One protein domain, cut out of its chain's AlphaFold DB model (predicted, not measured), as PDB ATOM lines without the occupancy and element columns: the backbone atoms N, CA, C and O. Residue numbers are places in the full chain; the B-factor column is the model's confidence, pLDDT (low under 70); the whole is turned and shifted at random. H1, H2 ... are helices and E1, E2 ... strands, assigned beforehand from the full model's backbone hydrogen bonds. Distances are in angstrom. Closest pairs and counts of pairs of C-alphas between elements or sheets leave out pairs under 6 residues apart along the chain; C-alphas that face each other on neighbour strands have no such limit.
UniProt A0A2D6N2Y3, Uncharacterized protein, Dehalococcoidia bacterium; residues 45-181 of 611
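This is residues 45 to 181 of the 611 residues of an uncharacterized protein of Dehalococcoidia bacterium (UniProt A0A2D6N2Y3). Two small twisted mixed sheets lie one after the other along the longest axis, each with short helices about it: E1 to E4 with H1 and H2 in one half, E5 to E9 with H4 and H5 in the other. H3 reaches back between the halves to touch H2, and H5 covers part of the second sheet at E5. The printed part has 137 residues, with five named helices and nine named strands in the order E1 E2 E3 H1 E4 H2 E5 E6 E7 H3 H4 E8 H5 E9. The sheets run E3 E2 E1 E4 and E8 E5 E6 E7 E9, and the class is mixed, helices and strands. The whole is compact, with a radius of gyration of the C-alphas of 15.0 A, and it spans 42 by 32 by 26 A.

Find C-alpha 45 at (159.912, 126.544, 122.545), where E1, residues 45 to 48, begins. E2 is residues 54 to 58, 12.8 A long, and E3 is residues 61 to 65, 12.4 A. After H1, residues 68 to 71, comes E4, residues 77 to 84, 16.6 A long, which bends by 70 degrees at residue 80. H2, residues 86 to 95, is the longest helix at 14.3 A; look for its C-alpha 86 at (157.288, 110.810, 122.935). Then come E5, residues 107 to 109; E6, residues 122 to 126, 12.5 A; and E7, residues 135 to 138, 9.9 A. H3 is residues 142 to 147, 9.3 A, H4 residues 155 to 158, E8 residues 159 to 161, and H5 residues 162 to 169, 10.5 A. E9, residues 178 to 180, ends at C-alpha 180, (176.758, 109.975, 123.389).

Begin at E1, E2 and E3, a meander, each strand the antiparallel neighbour of the one before; E1 and E2 form a hairpin, with N 46 and O 55 2.8 A apart, and so do E2 and E3, with N 56 and O 63 2.8 A apart. E4 is parallel to E1 at 29 degrees, with N 47 and O 82 2.8 A apart. This sheet is strongly twisted, its C-alphas up to 6.4 A off the best plane. H1 only grazes it with residues 70 to 71, and H2 with residues 86 to 93. E3, H1 and E4 make a split strand-helix-strand unit, two same-way strands with E2 and E1 between them, and a right-handed crossover. E5, E6 and E7 are a second meander of two hairpins: N 108 and O 123 are 2.9 A apart, N 124 and O 137 2.8 A. E6 is staggered, pairing with E5 over residues 122 to 123 and with E7 over 123 to 126. The edge strands are parallel to their neighbours: E8 to E5, with N 109 and O 160 2.8 A apart, and E9 to E7, with N 138 and O 179 2.8 A apart. E7, H3, H4 and E8 make another split unit, again right-handed. H3 touches H2, about perpendicular at 76 degrees, closest at the C-alphas of Leu 147 and Ser 93, 6.3 A apart. H3 and H4 each only graze the second sheet, with 5 pairs of C-alphas within 10 A each. H5 is on it at a height over the sheet of 9.3 A, over E5 and along the strands, at 2 degrees on the local plane, which is only just fitted, to 6 C-alphas. Every O i to N i+4 pair is within hydrogen-bond range in H2 and H5, 1 of 2 in H3, and H1 and H4 are too short for such a pair.

The two C-alphas farthest apart are those of Gly 79 and Gly 116, 46.2 A. The printed part has no cut. The long links are H2 to E5 and E5 to E6; the second is residues 110 to 121, with C-alphas 14 to 25 A from the mean of the C-alphas. Mean pLDDT of the printed part is 95.8, and no printed residue is under 70.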
ATOM      1  N   LEU A  45     158.941 127.569 122.189       98.12
ATOM      2  CA  LEU A  45     159.912 126.544 122.545       98.12
ATOM      3  C   LEU A  45     159.175 125.276 122.972       98.12
ATOM      4  O   LEU A  45     158.287 125.319 123.820       98.12
ATOM      5  N   ILE A  46     159.588 124.135 122.445       98.19
ATOM      6  CA  ILE A  46     159.067 122.827 122.824       98.19
ATOM      7  C   ILE A  46     160.217 122.026 123.430       98.19
ATOM      8  O   ILE A  46     161.262 121.848 122.808       98.19
ATOM      9  N   ALA A  47     160.042 121.557 124.657       97.56
ATOM     10  CA  ALA A  47     160.998 120.701 125.337       97.56
ATOM     11  C   ALA A  47     160.474 119.270 125.380       97.56
ATOM     12  O   ALA A  47     159.339 119.038 125.798       97.56
ATOM     13  N   PHE A  48     161.317 118.318 124.993       96.44
ATOM     14  CA  PHE A  48     160.978 116.910 125.120       96.44
ATOM     15  C   PHE A  48     161.252 116.428 126.550       96.44
ATOM     16  O   PHE A  48     162.386 116.513 127.037       96.44
ATOM     17  N   SER A  49     160.200 115.965 127.228       94.94
ATOM     18  CA  SER A  49     160.232 115.661 128.659       94.94
ATOM     19  C   SER A  49     161.331 114.655 129.010       94.94
ATOM     20  O   SER A  49     161.538 113.656 128.325       94.94
ATOM     21  N   GLY A  50     162.071 114.941 130.083       91.00
ATOM     22  CA  GLY A  50     163.149 114.073 130.566       91.00
ATOM     23  C   GLY A  50     164.441 114.093 129.740       91.00
ATOM     24  O   GLY A  50     165.371 113.361 130.077       91.00
ATOM     25  N   THR A  51     164.553 114.934 128.707       94.31
ATOM     26  CA  THR A  51     165.753 115.013 127.858       94.31
ATOM     27  C   THR A  51     166.237 116.456 127.663       94.31
ATOM     28  O   THR A  51     165.495 117.406 127.919       94.31
ATOM     29  N   PRO A  52     167.481 116.665 127.190       94.56
ATOM     30  CA  PRO A  52     167.960 117.994 126.815       94.56
ATOM     31  C   PRO A  52     167.486 118.449 125.423       94.56
ATOM     32  O   PRO A  52     167.928 119.503 124.962       94.56
ATOM     33  N   HIS A  53     166.644 117.675 124.727       96.88
ATOM     34  CA  HIS A  53     166.236 117.986 123.357       96.88
ATOM     35  C   HIS A  53     165.207 119.108 123.317       96.88
ATOM     36  O   HIS A  53     164.205 119.099 124.038       96.88
ATOM     37  N   LEU A  54     165.466 120.073 122.437       97.50
ATOM     38  CA  LEU A  54     164.620 121.232 122.220       97.50
ATOM     39  C   LEU A  54     164.162 121.272 120.769       97.50
ATOM     40  O   LEU A  54     164.902 120.941 119.845       97.50
ATOM     41  N   TYR A  55     162.941 121.739 120.587       98.31
ATOM     42  CA  TYR A  55     162.331 122.024 119.306       98.31
ATOM     43  C   TYR A  55     161.786 123.447 119.339       98.31
ATOM     44  O   TYR A  55     161.537 124.006 120.410       98.31
ATOM     45  N   ILE A  56     161.575 124.037 118.169       98.44
ATOM     46  CA  ILE A  56     160.855 125.301 118.039       98.44
ATOM     47  C   ILE A  56     159.754 125.204 117.008       98.44
ATOM     48  O   ILE A  56     159.865 124.477 116.019       98.44
ATOM     49  N   VAL A  57     158.712 125.991 117.222       98.25
ATOM     50  CA  VAL A  57     157.710 126.247 116.196       98.25
ATOM     51  C   VAL A  57     158.264 127.296 115.236       98.25
ATOM     52  O   VAL A  57     158.640 128.387 115.658       98.25
ATOM     53  N   SER A  58     158.368 126.973 113.950       97.44
ATOM     54  CA  SER A  58     158.856 127.906 112.929       97.44
ATOM     55  C   SER A  58     158.272 127.573 111.561       97.44
ATOM     56  O   SER A  58     158.397 126.439 111.077       97.44
ATOM     57  N   GLY A  59     157.619 128.556 110.935       95.62
ATOM     58  CA  GLY A  59     156.952 128.377 109.648       95.62
ATOM     59  C   GLY A  59     155.799 127.377 109.729       95.62
ATOM     60  O   GLY A  59     155.594 126.607 108.789       95.62
ATOM     61  N   GLY A  60     155.093 127.336 110.865       95.19
ATOM     62  CA  GLY A  60     153.986 126.404 111.089       95.19
ATOM     63  C   GLY A  60     154.394 124.932 111.248       95.19
ATOM     64  O   GLY A  60     153.552 124.053 111.077       95.19
ATOM     65  N   LYS A  61     155.668 124.645 111.549       97.44
ATOM     66  CA  LYS A  61     156.194 123.292 111.808       97.44
ATOM     67  C   LYS A  61     156.935 123.234 113.138       97.44
ATOM     68  O   LYS A  61     157.515 124.236 113.549       97.44
ATOM     69  N   VAL A  62     156.991 122.053 113.752       97.94
ATOM     70  CA  VAL A  62     157.892 121.775 114.884       97.94
ATOM     71  C   VAL A  62     159.238 121.317 114.343       97.94
ATOM     72  O   VAL A  62     159.304 120.324 113.627       97.94
ATOM     73  N   ARG A  63     160.317 122.027 114.663       98.38
ATOM     74  CA  ARG A  63     161.660 121.759 114.132       98.38
ATOM     75  C   ARG A  63     162.651 121.539 115.259       98.38
ATOM     76  O   ARG A  63     162.717 122.352 116.179       98.38
ATOM     77  N   TRP A  64     163.427 120.466 115.181       98.44
ATOM     78  CA  TRP A  64     164.452 120.167 116.180       98.44
ATOM     79  C   TRP A  64     165.588 121.196 116.142       98.44
ATOM     80  O   TRP A  64     166.040 121.588 115.062       98.44
ATOM     81  N   LEU A  65     166.049 121.632 117.317       97.69
ATOM     82  CA  LEU A  65     167.201 122.512 117.496       97.69
ATOM     83  C   LEU A  65     168.405 121.702 117.978       97.69
ATOM     84  O   LEU A  65     168.456 121.277 119.131       97.69
ATOM     85  N   ALA A  66     169.407 121.546 117.118       96.31
ATOM     86  CA  ALA A  66     170.571 120.723 117.438       96.31
ATOM     87  C   ALA A  66     171.532 121.332 118.475       96.31
ATOM     88  O   ALA A  66     172.116 120.608 119.285       96.31
ATOM     89  N   ASP A  67     171.747 122.650 118.440       96.62
ATOM     90  CA  ASP A  67     172.729 123.336 119.290       96.62
ATOM     91  C   ASP A  67     172.400 124.817 119.519       96.62
ATOM     92  O   ASP A  67     171.530 125.399 118.858       96.62
ATOM     93  N   THR A  68     173.087 125.457 120.474       96.31
ATOM     94  CA  THR A  68     172.805 126.862 120.807       96.31
ATOM     95  C   THR A  68     173.197 127.827 119.689       96.31
ATOM     96  O   THR A  68     172.700 128.954 119.657       96.31
ATOM     97  N   ARG A  69     174.086 127.429 118.772       96.00
ATOM     98  CA  ARG A  69     174.485 128.260 117.633       96.00
ATOM     99  C   ARG A  69     173.385 128.283 116.570       96.00
ATOM    100  O   ARG A  69     173.048 129.369 116.099       96.00
ATOM    101  N   ALA A  70     172.754 127.149 116.292       95.62
ATOM    102  CA  ALA A  70     171.570 127.027 115.453       95.62
ATOM    103  C   ALA A  70     170.409 127.810 116.078       95.62
ATOM    104  O   ALA A  70     169.770 128.621 115.408       95.62
ATOM    105  N   ALA A  71     170.218 127.663 117.395       96.31
ATOM    106  CA  ALA A  71     169.212 128.404 118.153       96.31
ATOM    107  C   ALA A  71     169.414 129.930 118.084       96.31
ATOM    108  O   ALA A  71     168.442 130.670 117.987       96.31
ATOM    109  N   SER A  72     170.665 130.415 118.082       96.12
ATOM    110  CA  SER A  72     170.970 131.857 118.020       96.12
ATOM    111  C   SER A  72     170.535 132.540 116.719       96.12
ATOM    112  O   SER A  72     170.445 133.766 116.666       96.12
ATOM    113  N   GLN A  73     170.253 131.758 115.676       95.31
ATOM    114  CA  GLN A  73     169.759 132.246 114.387       95.31
ATOM    115  C   GLN A  73     168.227 132.288 114.323       95.31
ATOM    116  O   GLN A  73     167.669 132.708 113.311       95.31
ATOM    117  N   GLN A  74     167.545 131.842 115.380       97.31
ATOM    118  CA  GLN A  74     166.093 131.737 115.437       97.31
ATOM    119  C   GLN A  74     165.509 132.775 116.396       97.31
ATOM    120  O   GLN A  74     166.116 133.149 117.399       97.31
ATOM    121  N   THR A  75     164.290 133.227 116.103       97.06
ATOM    122  CA  THR A  75     163.516 134.027 117.059       97.06
ATOM    123  C   THR A  75     162.821 133.072 118.017       97.06
ATOM    124  O   THR A  75     161.842 132.438 117.640       97.06
ATOM    125  N   ILE A  76     163.345 132.943 119.238       97.69
ATOM    126  CA  ILE A  76     162.817 132.025 120.257       97.69
ATOM    127  C   ILE A  76     162.138 132.826 121.365       97.69
ATOM    128  O   ILE A  76     162.753 133.690 121.997       97.69
ATOM    129  N   ASN A  77     160.879 132.504 121.642       97.56
ATOM    130  CA  ASN A  77     160.145 133.013 122.785       97.56
ATOM    131  C   ASN A  77     160.369 132.111 124.001       97.56
ATOM    132  O   ASN A  77     159.580 131.221 124.310       97.56
ATOM    133  N   TRP A  78     161.438 132.387 124.744       94.69
ATOM    134  CA  TRP A  78     161.785 131.652 125.965       94.69
ATOM    135  C   TRP A  78     160.703 131.695 127.059       94.69
ATOM    136  O   TRP A  78     160.724 130.862 127.961       94.69
ATOM    137  N   GLY A  79     159.762 132.647 126.991       97.12
ATOM    138  CA  GLY A  79     158.626 132.748 127.912       97.12
ATOM    139  C   GLY A  79     157.449 131.829 127.567       97.12
ATOM    140  O   GLY A  79     156.544 131.686 128.387       97.12
ATOM    141  N   ARG A  80     157.449 131.205 126.382       97.69
ATOM    142  CA  ARG A  80     156.412 130.277 125.911       97.69
ATOM    143  C   ARG A  80     157.028 128.909 125.655       97.69
ATOM    144  O   ARG A  80     157.419 128.579 124.538       97.69
ATOM    145  N   ARG A  81     157.149 128.140 126.737       97.75
ATOM    146  CA  ARG A  81     157.673 126.777 126.714       97.75
ATOM    147  C   ARG A  81     156.542 125.770 126.863       97.75
ATOM    148  O   ARG A  81     155.789 125.838 127.831       97.75
ATOM    149  N   HIS A  82     156.512 124.806 125.958       97.69
ATOM    150  CA  HIS A  82     155.646 123.634 126.004       97.69
ATOM    151  C   HIS A  82     156.485 122.407 126.336       97.69
ATOM    152  O   HIS A  82     157.615 122.281 125.865       97.69
ATOM    153  N   GLU A  83     155.952 121.511 127.152       97.62
ATOM    154  CA  GLU A  83     156.570 120.216 127.422       97.62
ATOM    155  C   GLU A  83     155.749 119.136 126.726       97.62
ATOM    156  O   GLU A  83     154.522 119.156 126.797       97.62
ATOM    157  N   VAL A  84     156.426 118.236 126.015       96.94
ATOM    158  CA  VAL A  84     155.787 117.163 125.246       96.94
ATOM    159  C   VAL A  84     156.429 115.824 125.569       96.94
ATOM    160  O   VAL A  84     157.602 115.762 125.950       96.94
ATOM    161  N   ASP A  85     155.655 114.757 125.410       95.81
ATOM    162  CA  ASP A  85     156.134 113.383 125.513       95.81
ATOM    163  C   ASP A  85     156.444 112.782 124.132       95.81
ATOM    164  O   ASP A  85     156.389 113.451 123.095       95.81
ATOM    165  N   ILE A  86     156.831 111.505 124.135       95.00
ATOM    166  CA  ILE A  86     157.288 110.810 122.935       95.00
ATOM    167  C   ILE A  86     156.125 110.536 121.984       95.00
ATOM    168  O   ILE A  86     156.287 110.685 120.778       95.00
ATOM    169  N   GLY A  87     154.937 110.232 122.519       94.81
ATOM    170  CA  GLY A  87     153.753 109.945 121.714       94.81
ATOM    171  C   GLY A  87     153.309 111.169 120.916       94.81
ATOM    172  O   GLY A  87     152.902 111.043 119.761       94.81
ATOM    173  N   GLN A  88     153.456 112.367 121.484       95.75
ATOM    174  CA  GLN A  88     153.183 113.608 120.764       95.75
ATOM    175  C   GLN A  88     154.215 113.890 119.657       95.75
ATOM    176  O   GLN A  88     153.823 114.277 118.554       95.75
ATOM    177  N   LEU A  89     155.513 113.662 119.905       95.88
ATOM    178  CA  LEU A  89     156.553 113.799 118.872       95.88
ATOM    179  C   LEU A  89     156.371 112.789 117.729       95.88
ATOM    180  O   LEU A  89     156.491 113.155 116.560       95.88
ATOM    181  N   GLU A  90     156.055 111.536 118.052       95.19
ATOM    182  CA  GLU A  90     155.749 110.490 117.071       95.19
ATOM    183  C   GLU A  90     154.500 110.845 116.256       95.19
ATOM    184  O   GLU A  90     154.511 110.727 115.029       95.19
ATOM    185  N   GLY A  91     153.460 111.371 116.914       95.06
ATOM    186  CA  GLY A  91     152.266 111.902 116.259       95.06
ATOM    187  C   GLY A  91     152.614 112.971 115.222       95.06
ATOM    188  O   GLY A  91     152.250 112.829 114.054       95.06
ATOM    189  N   TRP A  92     153.412 113.969 115.610       96.06
ATOM    190  CA  TRP A  92     153.870 115.028 114.705       96.06
ATOM    191  C   TRP A  92     154.783 114.542 113.580       96.06
ATOM    192  O   TRP A  92     154.789 115.117 112.491       96.06
ATOM    193  N   SER A  93     155.589 113.513 113.829       94.69
ATOM    194  CA  SER A  93     156.386 112.877 112.779       94.69
ATOM    195  C   SER A  93     155.467 112.208 111.750       94.69
ATOM    196  O   SER A  93     155.636 112.404 110.547       94.69
ATOM    197  N   SER A  94     154.442 111.488 112.216       93.88
ATOM    198  CA  SER A  94     153.526 110.723 111.363       93.88
ATOM    199  C   SER A  94     152.575 111.582 110.521       93.88
ATOM    200  O   SER A  94     152.289 111.227 109.377       93.88
ATOM    201  N   ASP A  95     152.106 112.716 111.048       94.50
ATOM    202  CA  ASP A  95     151.196 113.626 110.340       94.50
ATOM    203  C   ASP A  95     151.932 114.706 109.522       94.50
ATOM    204  O   ASP A  95     151.302 115.485 108.803       94.50
ATOM    205  N   GLY A  96     153.267 114.738 109.602       93.88
ATOM    206  CA  GLY A  96     154.129 115.693 108.913       93.88
ATOM    207  C   GLY A  96     154.180 117.078 109.560       93.88
ATOM    208  O   GLY A  96     154.637 118.028 108.919       93.88
ATOM    209  N   THR A  97     153.691 117.251 110.787       96.31
ATOM    210  CA  THR A  97     153.826 118.485 111.581       96.31
ATOM    211  C   THR A  97     155.281 118.758 111.962       96.31
ATOM    212  O   THR A  97     155.695 119.922 112.056       96.31
ATOM    213  N   LEU A  98     156.075 117.701 112.130       97.12
ATOM    214  CA  LEU A  98     157.519 117.795 112.277       97.12
ATOM    215  C   LEU A  98     158.134 118.289 110.956       97.12
ATOM    216  O   LEU A  98     157.870 117.746 109.884       97.12
ATOM    217  N   GLY A  99     158.918 119.360 111.020       97.50
ATOM    218  CA  GLY A  99     159.630 119.927 109.879       97.50
ATOM    219  C   GLY A  99     161.119 119.609 109.911       97.50
ATOM    220  O   GLY A  99     161.628 119.052 110.880       97.50
ATOM    221  N   ASP A 100     161.815 120.039 108.861       98.19
ATOM    222  CA  ASP A 100     163.268 119.929 108.759       98.19
ATOM    223  C   ASP A 100     163.982 120.487 110.006       98.19
ATOM    224  O   ASP A 100     163.621 121.578 110.481       98.19
ATOM    225  N   PRO A 101     165.024 119.801 110.509       98.25
ATOM    226  CA  PRO A 101     165.774 120.277 111.658       98.25
ATOM    227  C   PRO A 101     166.522 121.573 111.350       98.25
ATOM    228  O   PRO A 101     166.886 121.876 110.211       98.25
ATOM    229  N   ILE A 102     166.820 122.320 112.407       98.19
ATOM    230  CA  ILE A 102     167.663 123.509 112.347       98.19
ATOM    231  C   ILE A 102     169.007 123.134 112.965       98.19
ATOM    232  O   ILE A 102     169.138 122.963 114.180       98.19
ATOM    233  N   LEU A 103     170.006 122.989 112.097       97.50
ATOM    234  CA  LEU A 103     171.338 122.519 112.451       97.50
ATOM    235  C   LEU A 103     172.392 123.591 112.153       97.50
ATOM    236  O   LEU A 103     172.313 124.259 111.122       97.50
ATOM    237  N   SER A 104     173.421 123.713 112.998       97.00
ATOM    238  CA  SER A 104     174.618 124.498 112.643       97.00
ATOM    239  C   SER A 104     175.500 123.773 111.630       97.00
ATOM    240  O   SER A 104     176.219 124.407 110.859       97.00
ATOM    241  N   PHE A 105     175.446 122.443 111.651       98.00
ATOM    242  CA  PHE A 105     176.192 121.534 110.793       98.00
ATOM    243  C   PHE A 105     175.293 120.364 110.389       98.00
ATOM    244  O   PHE A 105     174.453 119.960 111.192       98.00
ATOM    245  N   PRO A 106     175.466 119.775 109.195       98.00
ATOM    246  CA  PRO A 106     174.772 118.535 108.868       98.00
ATOM    247  C   PRO A 106     175.165 117.423 109.856       98.00
ATOM    248  O   PRO A 106     176.252 117.445 110.443       98.00
ATOM    249  N   LEU A 107     174.294 116.428 110.014       98.31
ATOM    250  CA  LEU A 107     174.666 115.177 110.656       98.31
ATOM    251  C   LEU A 107     175.783 114.504 109.862       98.31
ATOM    252  O   LEU A 107     175.851 114.579 108.633       98.31
ATOM    253  N   LEU A 108     176.650 113.818 110.587       98.25
ATOM    254  CA  LEU A 108     177.822 113.170 110.038       98.25
ATOM    255  C   LEU A 108     177.635 111.661 110.046       98.25
ATOM    256  O   LEU A 108     177.491 111.079 111.116       98.25
ATOM    257  N   ARG A 109     177.704 111.024 108.879       97.69
ATOM    258  CA  ARG A 109     177.848 109.572 108.762       97.69
ATOM    259  C   ARG A 109     179.327 109.227 108.603       97.69
ATOM    260  O   ARG A 109     179.968 109.686 107.651       97.69
ATOM    261  N   GLU A 110     179.879 108.438 109.521       95.94
ATOM    262  CA  GLU A 110     181.266 107.984 109.395       95.94
ATOM    263  C   GLU A 110     181.369 106.825 108.386       95.94
ATOM    264  O   GLU A 110     181.070 105.682 108.713       95.94
ATOM    265  N   ASP A 111     181.800 107.147 107.157       91.06
ATOM    266  CA  ASP A 111     182.116 106.190 106.087       91.06
ATOM    267  C   ASP A 111     183.603 106.279 105.685       91.06
ATOM    268  O   ASP A 111     184.065 107.374 105.330       91.06
ATOM    269  N   PRO A 112     184.358 105.161 105.660       89.38
ATOM    270  CA  PRO A 112     183.973 103.834 106.157       89.38
ATOM    271  C   PRO A 112     183.731 103.839 107.681       89.38
ATOM    272  O   PRO A 112     184.225 104.752 108.355       89.38
ATOM    273  N   PRO A 113     183.008 102.839 108.225       89.00
ATOM    274  CA  PRO A 113     182.751 102.757 109.657       89.00
ATOM    275  C   PRO A 113     184.060 102.675 110.462       89.00
ATOM    276  O   PRO A 113     185.080 102.188 109.950       89.00
ATOM    277  N   PRO A 114     184.063 103.134 111.728       85.12
ATOM    278  CA  PRO A 114     185.195 102.957 112.626       85.12
ATOM    279  C   PRO A 114     185.595 101.483 112.758       85.12
ATOM    280  O   PRO A 114     184.768 100.576 112.679       85.12
ATOM    281  N   ALA A 115     186.884 101.231 112.994       86.88
ATOM    282  CA  ALA A 115     187.382  99.871 113.171       86.88
ATOM    283  C   ALA A 115     186.650  99.166 114.327       86.88
ATOM    284  O   ALA A 115     186.705  99.624 115.467       86.88
ATOM    285  N   GLY A 116     186.009  98.034 114.024       85.56
ATOM    286  CA  GLY A 116     185.222  97.254 114.984       85.56
ATOM    287  C   GLY A 116     183.714  97.523 114.954       85.56
ATOM    288  O   GLY A 116     182.984  96.825 115.653       85.56
ATOM    289  N   GLU A 117     183.238  98.467 114.140       85.12
ATOM    290  CA  GLU A 117     181.808  98.686 113.909       85.12
ATOM    291  C   GLU A 117     181.355  98.051 112.589       85.12
ATOM    292  O   GLU A 117     182.059  98.084 111.580       85.12
ATOM    293  N   THR A 118     180.168  97.443 112.603       81.00
ATOM    294  CA  THR A 118     179.578  96.768 111.437       81.00
ATOM    295  C   THR A 118     178.873  97.724 110.483       81.00
ATOM    296  O   THR A 118     178.651  97.378 109.325       81.00
ATOM    297  N   CYS A 119     178.499  98.913 110.952       85.38
ATOM    298  CA  CYS A 119     177.791  99.908 110.162       85.38
ATOM    299  C   CYS A 119     178.267 101.318 110.495       85.38
ATOM    300  O   CYS A 119     178.914 101.550 111.508       85.38
ATOM    301  N   CYS A 120     177.916 102.252 109.626       91.62
ATOM    302  CA  CYS A 120     178.426 103.610 109.615       91.62
ATOM    303  C   CYS A 120     177.665 104.471 110.637       91.62
ATOM    304  O   CYS A 120     176.494 104.789 110.390       91.62
ATOM    305  N   PRO A 121     178.268 104.833 111.785       95.19
ATOM    306  CA  PRO A 121     177.562 105.559 112.829       95.19
ATOM    307  C   PRO A 121     177.186 106.961 112.346       95.19
ATOM    308  O   PRO A 121     177.920 107.605 111.588       95.19
ATOM    309  N   ILE A 122     176.023 107.434 112.798       97.25
ATOM    310  CA  ILE A 122     175.552 108.796 112.546       97.25
ATOM    311  C   ILE A 122     175.766 109.623 113.811       97.25
ATOM    312  O   ILE A 122     175.344 109.247 114.907       97.25
ATOM    313  N   HIS A 123     176.409 110.773 113.658       98.12
ATOM    314  CA  HIS A 123     176.698 111.702 114.735       98.12
ATOM    315  C   HIS A 123     176.006 113.040 114.499       98.12
ATOM    316  O   HIS A 123     176.041 113.599 113.401       98.12
ATOM    317  N   LEU A 124     175.455 113.607 115.570       98.06
ATOM    318  CA  LEU A 124     175.188 115.033 115.641       98.06
ATOM    319  C   LEU A 124     176.517 115.777 115.773       98.06
ATOM    320  O   LEU A 124     177.236 115.613 116.760       98.06
ATOM    321  N   VAL A 125     176.811 116.632 114.799       98.12
ATOM    322  CA  VAL A 125     177.901 117.600 114.895       98.12
ATOM    323  C   VAL A 125     177.381 118.825 115.641       98.12
ATOM    324  O   VAL A 125     176.602 119.607 115.103       98.12
ATOM    325  N   LYS A 126     177.810 118.987 116.890       96.06
ATOM    326  CA  LYS A 126     177.334 120.037 117.792       96.06
ATOM    327  C   LYS A 126     178.413 121.089 118.006       96.06
ATOM    328  O   LYS A 126     179.544 120.732 118.330       96.06
ATOM    329  N   GLN A 127     178.078 122.372 117.904       96.81
ATOM    330  CA  GLN A 127     178.966 123.445 118.362       96.81
ATOM    331  C   GLN A 127     178.190 124.495 119.146       96.81
ATOM    332  O   GLN A 127     177.456 125.299 118.575       96.81
ATOM    333  N   GLU A 128     178.399 124.518 120.458       96.25
ATOM    334  CA  GLU A 128     177.761 125.508 121.319       96.25
ATOM    335  C   GLU A 128     178.390 126.891 121.142       96.25
ATOM    336  O   GLU A 128     179.549 127.058 120.745       96.25
ATOM    337  N   THR A 129     177.624 127.914 121.500       95.12
ATOM    338  CA  THR A 129     178.062 129.306 121.462       95.12
ATOM    339  C   THR A 129     179.271 129.477 122.382       95.12
ATOM    340  O   THR A 129     179.204 129.196 123.575       95.12
ATOM    341  N   GLY A 130     180.390 129.939 121.821       94.44
ATOM    342  CA  GLY A 130     181.653 130.113 122.544       94.44
ATOM    343  C   GLY A 130     182.611 128.918 122.471       94.44
ATOM    344  O   GLY A 130     183.766 129.060 122.871       94.44
ATOM    345  N   GLN A 131     182.201 127.770 121.919       96.25
ATOM    346  CA  GLN A 131     183.127 126.668 121.645       96.25
ATOM    347  C   GLN A 131     183.985 126.967 120.411       96.25
ATOM    348  O   GLN A 131     183.479 127.359 119.360       96.25
ATOM    349  N   ALA A 132     185.295 126.738 120.521       95.81
ATOM    350  CA  ALA A 132     186.244 126.984 119.433       95.81
ATOM    351  C   ALA A 132     186.147 125.963 118.280       95.81
ATOM    352  O   ALA A 132     186.539 126.271 117.158       95.81
ATOM    353  N   GLN A 133     185.624 124.764 118.545       96.62
ATOM    354  CA  GLN A 133     185.482 123.674 117.575       96.62
ATOM    355  C   GLN A 133     184.215 122.853 117.867       96.62
ATOM    356  O   GLN A 133     183.781 122.842 119.023       96.62
ATOM    357  N   PRO A 134     183.631 122.168 116.866       98.06
ATOM    358  CA  PRO A 134     182.507 121.263 117.086       98.06
ATOM    359  C   PRO A 134     182.922 119.981 117.826       98.06
ATOM    360  O   PRO A 134     184.102 119.629 117.886       98.06
ATOM    361  N   GLY A 135     181.937 119.264 118.360       98.19
ATOM    362  CA  GLY A 135     182.044 117.890 118.850       98.19
ATOM    363  C   GLY A 135     181.048 116.962 118.150       98.19
ATOM    364  O   GLY A 135     180.102 117.418 117.511       98.19
ATOM    365  N   LEU A 136     181.262 115.656 118.275       98.25
ATOM    366  CA  LEU A 136     180.412 114.595 117.741       98.25
ATOM    367  C   LEU A 136     179.614 113.953 118.877       98.25
ATOM    368  O   LEU A 136     180.188 113.483 119.861       98.25
ATOM    369  N   SER A 137     178.295 113.911 118.737       97.75
ATOM    370  CA  SER A 137     177.397 113.195 119.648       97.75
ATOM    371  C   SER A 137     176.775 112.020 118.903       97.75
ATOM    372  O   SER A 137     176.055 112.230 117.932       97.75
ATOM    373  N   TRP A 138     177.088 110.789 119.298       96.75
ATOM    374  CA  TRP A 138     176.604 109.587 118.616       96.75
ATOM    375  C   TRP A 138     175.094 109.410 118.792       96.75
ATOM    376  O   TRP A 138     174.592 109.411 119.918       96.75
ATOM    377  N   ILE A 139     174.383 109.246 117.677       96.38
ATOM    378  CA  ILE A 139     172.957 108.921 117.637       96.38
ATOM    379  C   ILE A 139     172.834 107.395 117.613       96.38
ATOM    380  O   ILE A 139     173.038 106.757 116.581       96.38
ATOM    381  N   ARG A 140     172.532 106.804 118.772       93.00
ATOM    382  CA  ARG A 140     172.512 105.341 118.951       93.00
ATOM    383  C   ARG A 140     171.336 104.654 118.263       93.00
ATOM    384  O   ARG A 140     171.479 103.513 117.833       93.00
ATOM    385  N   ASN A 141     170.184 105.320 118.179       91.56
ATOM    386  CA  ASN A 141     168.997 104.781 117.527       91.56
ATOM    387  C   ASN A 141     168.680 105.575 116.258       91.56
ATOM    388  O   ASN A 141     168.424 106.774 116.313       91.56
ATOM    389  N   ILE A 142     168.638 104.893 115.112       90.06
ATOM    390  CA  ILE A 142     168.253 105.505 113.836       90.06
ATOM    391  C   ILE A 142     166.816 106.049 113.856       90.06
ATOM    392  O   ILE A 142     166.507 106.982 113.125       90.06
ATOM    393  N   GLN A 143     165.939 105.515 114.712       92.44
ATOM    394  CA  GLN A 143     164.574 106.026 114.875       92.44
ATOM    395  C   GLN A 143     164.561 107.468 115.403       92.44
ATOM    396  O   GLN A 143     163.709 108.254 114.991       92.44
ATOM    397  N   ASP A 144     165.550 107.854 116.218       95.88
ATOM    398  CA  ASP A 144     165.670 109.224 116.726       95.88
ATOM    399  C   ASP A 144     165.916 110.223 115.581       95.88
ATOM    400  O   ASP A 144     165.455 111.358 115.648       95.88
ATOM    401  N   VAL A 145     166.556 109.796 114.482       96.44
ATOM    402  CA  VAL A 145     166.773 110.633 113.286       96.44
ATOM    403  C   VAL A 145     165.442 111.059 112.654       96.44
ATOM    404  O   VAL A 145     165.286 112.222 112.278       96.44
ATOM    405  N   GLY A 146     164.453 110.162 112.627       95.75
ATOM    406  CA  GLY A 146     163.093 110.483 112.184       95.75
ATOM    407  C   GLY A 146     162.411 111.517 113.082       95.75
ATOM    408  O   GLY A 146     161.759 112.441 112.593       95.75
ATOM    409  N   LEU A 147     162.630 111.419 114.395       97.19
ATOM    410  CA  LEU A 147     162.107 112.363 115.388       97.19
ATOM    411  C   LEU A 147     162.863 113.700 115.423       97.19
ATOM    412  O   LEU A 147     162.406 114.650 116.060       97.19
ATOM    413  N   PHE A 148     163.985 113.812 114.712       97.88
ATOM    414  CA  PHE A 148     164.643 115.087 114.426       97.88
ATOM    415  C   PHE A 148     164.092 115.772 113.166       97.88
ATOM    416  O   PHE A 148     164.511 116.884 112.858       97.88
ATOM    417  N   GLY A 149     163.155 115.153 112.440       97.38
ATOM    418  CA  GLY A 149     162.603 115.700 111.194       97.38
ATOM    419  C   GLY A 149     163.383 115.295 109.950       97.38
ATOM    420  O   GLY A 149     163.180 115.869 108.879       97.38
ATOM    421  N   ILE A 150     164.277 114.311 110.068       97.56
ATOM    422  CA  ILE A 150     165.026 113.772 108.937       97.56
ATOM    423  C   ILE A 150     164.301 112.529 108.421       97.56
ATOM    424  O   ILE A 150     164.183 111.509 109.094       97.56
ATOM    425  N   THR A 151     163.808 112.645 107.199       95.88
ATOM    426  CA  THR A 151     163.049 111.649 106.449       95.88
ATOM    427  C   THR A 151     163.903 111.084 105.319       95.88
ATOM    428  O   THR A 151     164.988 111.582 105.024       95.88
ATOM    429  N   GLU A 152     163.411 110.060 104.626       93.69
ATOM    430  CA  GLU A 152     164.095 109.528 103.441       93.69
ATOM    431  C   GLU A 152     164.213 110.583 102.332       93.69
ATOM    432  O   GLU A 152     165.225 110.643 101.634       93.69
ATOM    433  N   GLN A 153     163.218 111.468 102.211       94.62
ATOM    434  CA  GLN A 153     163.183 112.513 101.191       94.62
ATOM    435  C   GLN A 153     164.243 113.599 101.414       94.62
ATOM    436  O   GLN A 153     164.744 114.157 100.438       94.62
ATOM    437  N   ASN A 154     164.588 113.909 102.668       97.06
ATOM    438  CA  ASN A 154     165.551 114.966 103.002       97.06
ATOM    439  C   ASN A 154     166.886 114.432 103.566       97.06
ATOM    440  O   ASN A 154     167.782 115.223 103.865       97.06
ATOM    441  N   TYR A 155     167.067 113.109 103.656       96.50
ATOM    442  CA  TYR A 155     168.251 112.485 104.257       96.50
ATOM    443  C   TYR A 155     169.564 113.014 103.666       96.50
ATOM    444  O   TYR A 155     170.440 113.461 104.400       96.50
ATOM    445  N   GLY A 156     169.689 113.043 102.334       94.19
ATOM    446  CA  GLY A 156     170.910 113.501 101.655       94.19
ATOM    447  C   GLY A 156     171.208 114.999 101.800       94.19
ATOM    448  O   GLY A 156     172.313 115.431 101.479       94.19
ATOM    449  N   GLN A 157     170.246 115.797 102.274       96.62
ATOM    450  CA  GLN A 157     170.442 117.216 102.578       96.62
ATOM    451  C   GLN A 157     171.010 117.417 103.986       96.62
ATOM    452  O   GLN A 157     171.812 118.327 104.199       96.62
ATOM    453  N   PHE A 158     170.588 116.588 104.943       98.00
ATOM    454  CA  PHE A 158     170.933 116.754 106.356       98.00
ATOM    455  C   PHE A 158     172.005 115.792 106.850       98.00
ATOM    456  O   PHE A 158     172.583 116.059 107.899       98.00
ATOM    457  N   VAL A 159     172.295 114.712 106.125       97.75
ATOM    458  CA  VAL A 159     173.318 113.729 106.487       97.75
ATOM    459  C   VAL A 159     174.393 113.682 105.413       97.75
ATOM    460  O   VAL A 159     174.119 113.412 104.244       97.75
ATOM    461  N   VAL A 160     175.639 113.915 105.816       98.12
ATOM    462  CA  VAL A 160     176.802 113.917 104.922       98.12
ATOM    463  C   VAL A 160     177.856 112.922 105.399       98.12
ATOM    464  O   VAL A 160     178.001 112.674 106.594       98.12
ATOM    465  N   GLY A 161     178.623 112.358 104.465       97.19
ATOM    466  CA  GLY A 161     179.756 111.489 104.794       97.19
ATOM    467  C   GLY A 161     180.982 112.269 105.286       97.19
ATOM    468  O   GLY A 161     181.165 113.438 104.930       97.19
ATOM    469  N   SER A 162     181.873 111.607 106.028       96.56
ATOM    470  CA  SER A 162     183.102 112.194 106.599       96.56
ATOM    471  C   SER A 162     183.942 113.027 105.632       96.56
ATOM    472  O   SER A 162     184.349 114.139 105.969       96.56
ATOM    473  N   ALA A 163     184.183 112.523 104.420       95.69
ATOM    474  CA  ALA A 163     184.974 113.241 103.421       95.69
ATOM    475  C   ALA A 163     184.287 114.542 102.963       95.69
ATOM    476  O   ALA A 163     184.940 115.579 102.852       95.69
ATOM    477  N   GLY A 164     182.968 114.496 102.746       96.25
ATOM    478  CA  GLY A 164     182.173 115.668 102.376       96.25
ATOM    479  C   GLY A 164     182.142 116.702 103.497       96.25
ATOM    480  O   GLY A 164     182.393 117.880 103.257       96.25
ATOM    481  N   PHE A 165     181.945 116.253 104.738       97.75
ATOM    482  CA  PHE A 165     181.968 117.126 105.906       97.75
ATOM    483  C   PHE A 165     183.305 117.860 106.064       97.75
ATOM    484  O   PHE A 165     183.338 119.084 106.207       97.75
ATOM    485  N   GLN A 166     184.421 117.128 105.991       97.44
ATOM    486  CA  GLN A 166     185.755 117.713 106.100       97.44
ATOM    487  C   GLN A 166     186.038 118.703 104.964       97.44
ATOM    488  O   GLN A 166     186.612 119.763 105.213       97.44
ATOM    489  N   ALA A 167     185.616 118.392 103.735       97.25
ATOM    490  CA  ALA A 167     185.781 119.282 102.590       97.25
ATOM    491  C   ALA A 167     184.969 120.581 102.733       97.25
ATOM    492  O   ALA A 167     185.485 121.658 102.435       97.25
ATOM    493  N   SER A 168     183.725 120.497 103.213       97.12
ATOM    494  CA  SER A 168     182.830 121.653 103.346       97.12
ATOM    495  C   SER A 168     183.123 122.523 104.570       97.12
ATOM    496  O   SER A 168     182.919 123.734 104.508       97.12
ATOM    497  N   HIS A 169     183.599 121.935 105.672       97.19
ATOM    498  CA  HIS A 169     183.726 122.636 106.956       97.19
ATOM    499  C   HIS A 169     185.162 122.741 107.489       97.19
ATOM    500  O   HIS A 169     185.392 123.433 108.476       97.19
ATOM    501  N   GLY A 170     186.143 122.085 106.860       97.44
ATOM    502  CA  GLY A 170     187.557 122.186 107.241       97.44
ATOM    503  C   GLY A 170     187.920 121.503 108.566       97.44
ATOM    504  O   GLY A 170     189.004 121.737 109.102       97.44
ATOM    505  N   HIS A 171     187.037 120.662 109.106       97.31
ATOM    506  CA  HIS A 171     187.250 119.937 110.356       97.31
ATOM    507  C   HIS A 171     187.666 118.485 110.095       97.31
ATOM    508  O   HIS A 171     186.983 117.752 109.382       97.31
ATOM    509  N   ASP A 172     188.773 118.050 110.705       96.62
ATOM    510  CA  ASP A 172     189.172 116.638 110.721       96.62
ATOM    511  C   ASP A 172     188.276 115.863 111.700       96.62
ATOM    512  O   ASP A 172     188.464 115.929 112.918       96.62
ATOM    513  N   VAL A 173     187.315 115.116 111.147       96.31
ATOM    514  CA  VAL A 173     186.339 114.280 111.870       96.31
ATOM    515  C   VAL A 173     186.998 113.395 112.929       96.31
ATOM    516  O   VAL A 173     186.468 113.217 114.028       96.31
ATOM    517  N   ARG A 174     188.190 112.856 112.651       95.12
ATOM    518  CA  ARG A 174     188.865 111.925 113.567       95.12
ATOM    519  C   ARG A 174     189.292 112.602 114.867       95.12
ATOM    520  O   ARG A 174     189.366 111.934 115.896       95.12
ATOM    521  N   ARG A 175     189.535 113.914 114.831       96.12
ATOM    522  CA  ARG A 175     190.038 114.711 115.960       96.12
ATOM    523  C   ARG A 175     188.945 115.404 116.766       96.12
ATOM    524  O   ARG A 175     189.260 116.003 117.793       96.12
ATOM    525  N   LEU A 176     187.693 115.355 116.316       97.38
ATOM    526  CA  LEU A 176     186.597 115.989 117.037       97.38
ATOM    527  C   LEU A 176     186.315 115.243 118.357       97.38
ATOM    528  O   LEU A 176     186.341 114.007 118.375       97.38
ATOM    529  N   PRO A 177     186.054 115.961 119.469       97.62
ATOM    530  CA  PRO A 177     185.617 115.350 120.723       97.62
ATOM    531  C   PRO A 177     184.352 114.513 120.516       97.62
ATOM    532  O   PRO A 177     183.470 114.930 119.771       97.62
ATOM    533  N   ARG A 178     184.250 113.357 121.181       97.19
ATOM    534  CA  ARG A 178     183.122 112.420 121.043       97.19
ATOM    535  C   ARG A 178     182.333 112.300 122.346       97.19
ATOM    536  O   ARG A 178     182.914 112.340 123.429       97.19
ATOM    537  N   SER A 179     181.022 112.133 122.228       96.81
ATOM    538  CA  SER A 179     180.087 111.873 123.326       96.81
ATOM    539  C   SER A 179     178.878 111.081 122.821       96.81
ATOM    540  O   SER A 179     178.700 110.935 121.613       96.81
ATOM    541  N   ASP A 180     178.051 110.571 123.729       95.75
ATOM    542  CA  ASP A 180     176.758 109.975 123.389       95.75
ATOM    543  C   ASP A 180     175.664 111.044 123.389       95.75
ATOM    544  O   ASP A 180     175.580 111.847 124.323       95.75
ATOM    545  N   LEU A 181     174.803 111.044 122.368       95.44
ATOM    546  CA  LEU A 181     173.575 111.828 122.411       95.44
ATOM    547  C   LEU A 181     172.554 111.100 123.295       95.44
ATOM    548  O   LEU A 181     172.383 109.886 123.182       95.44
TER     549      LEU A 181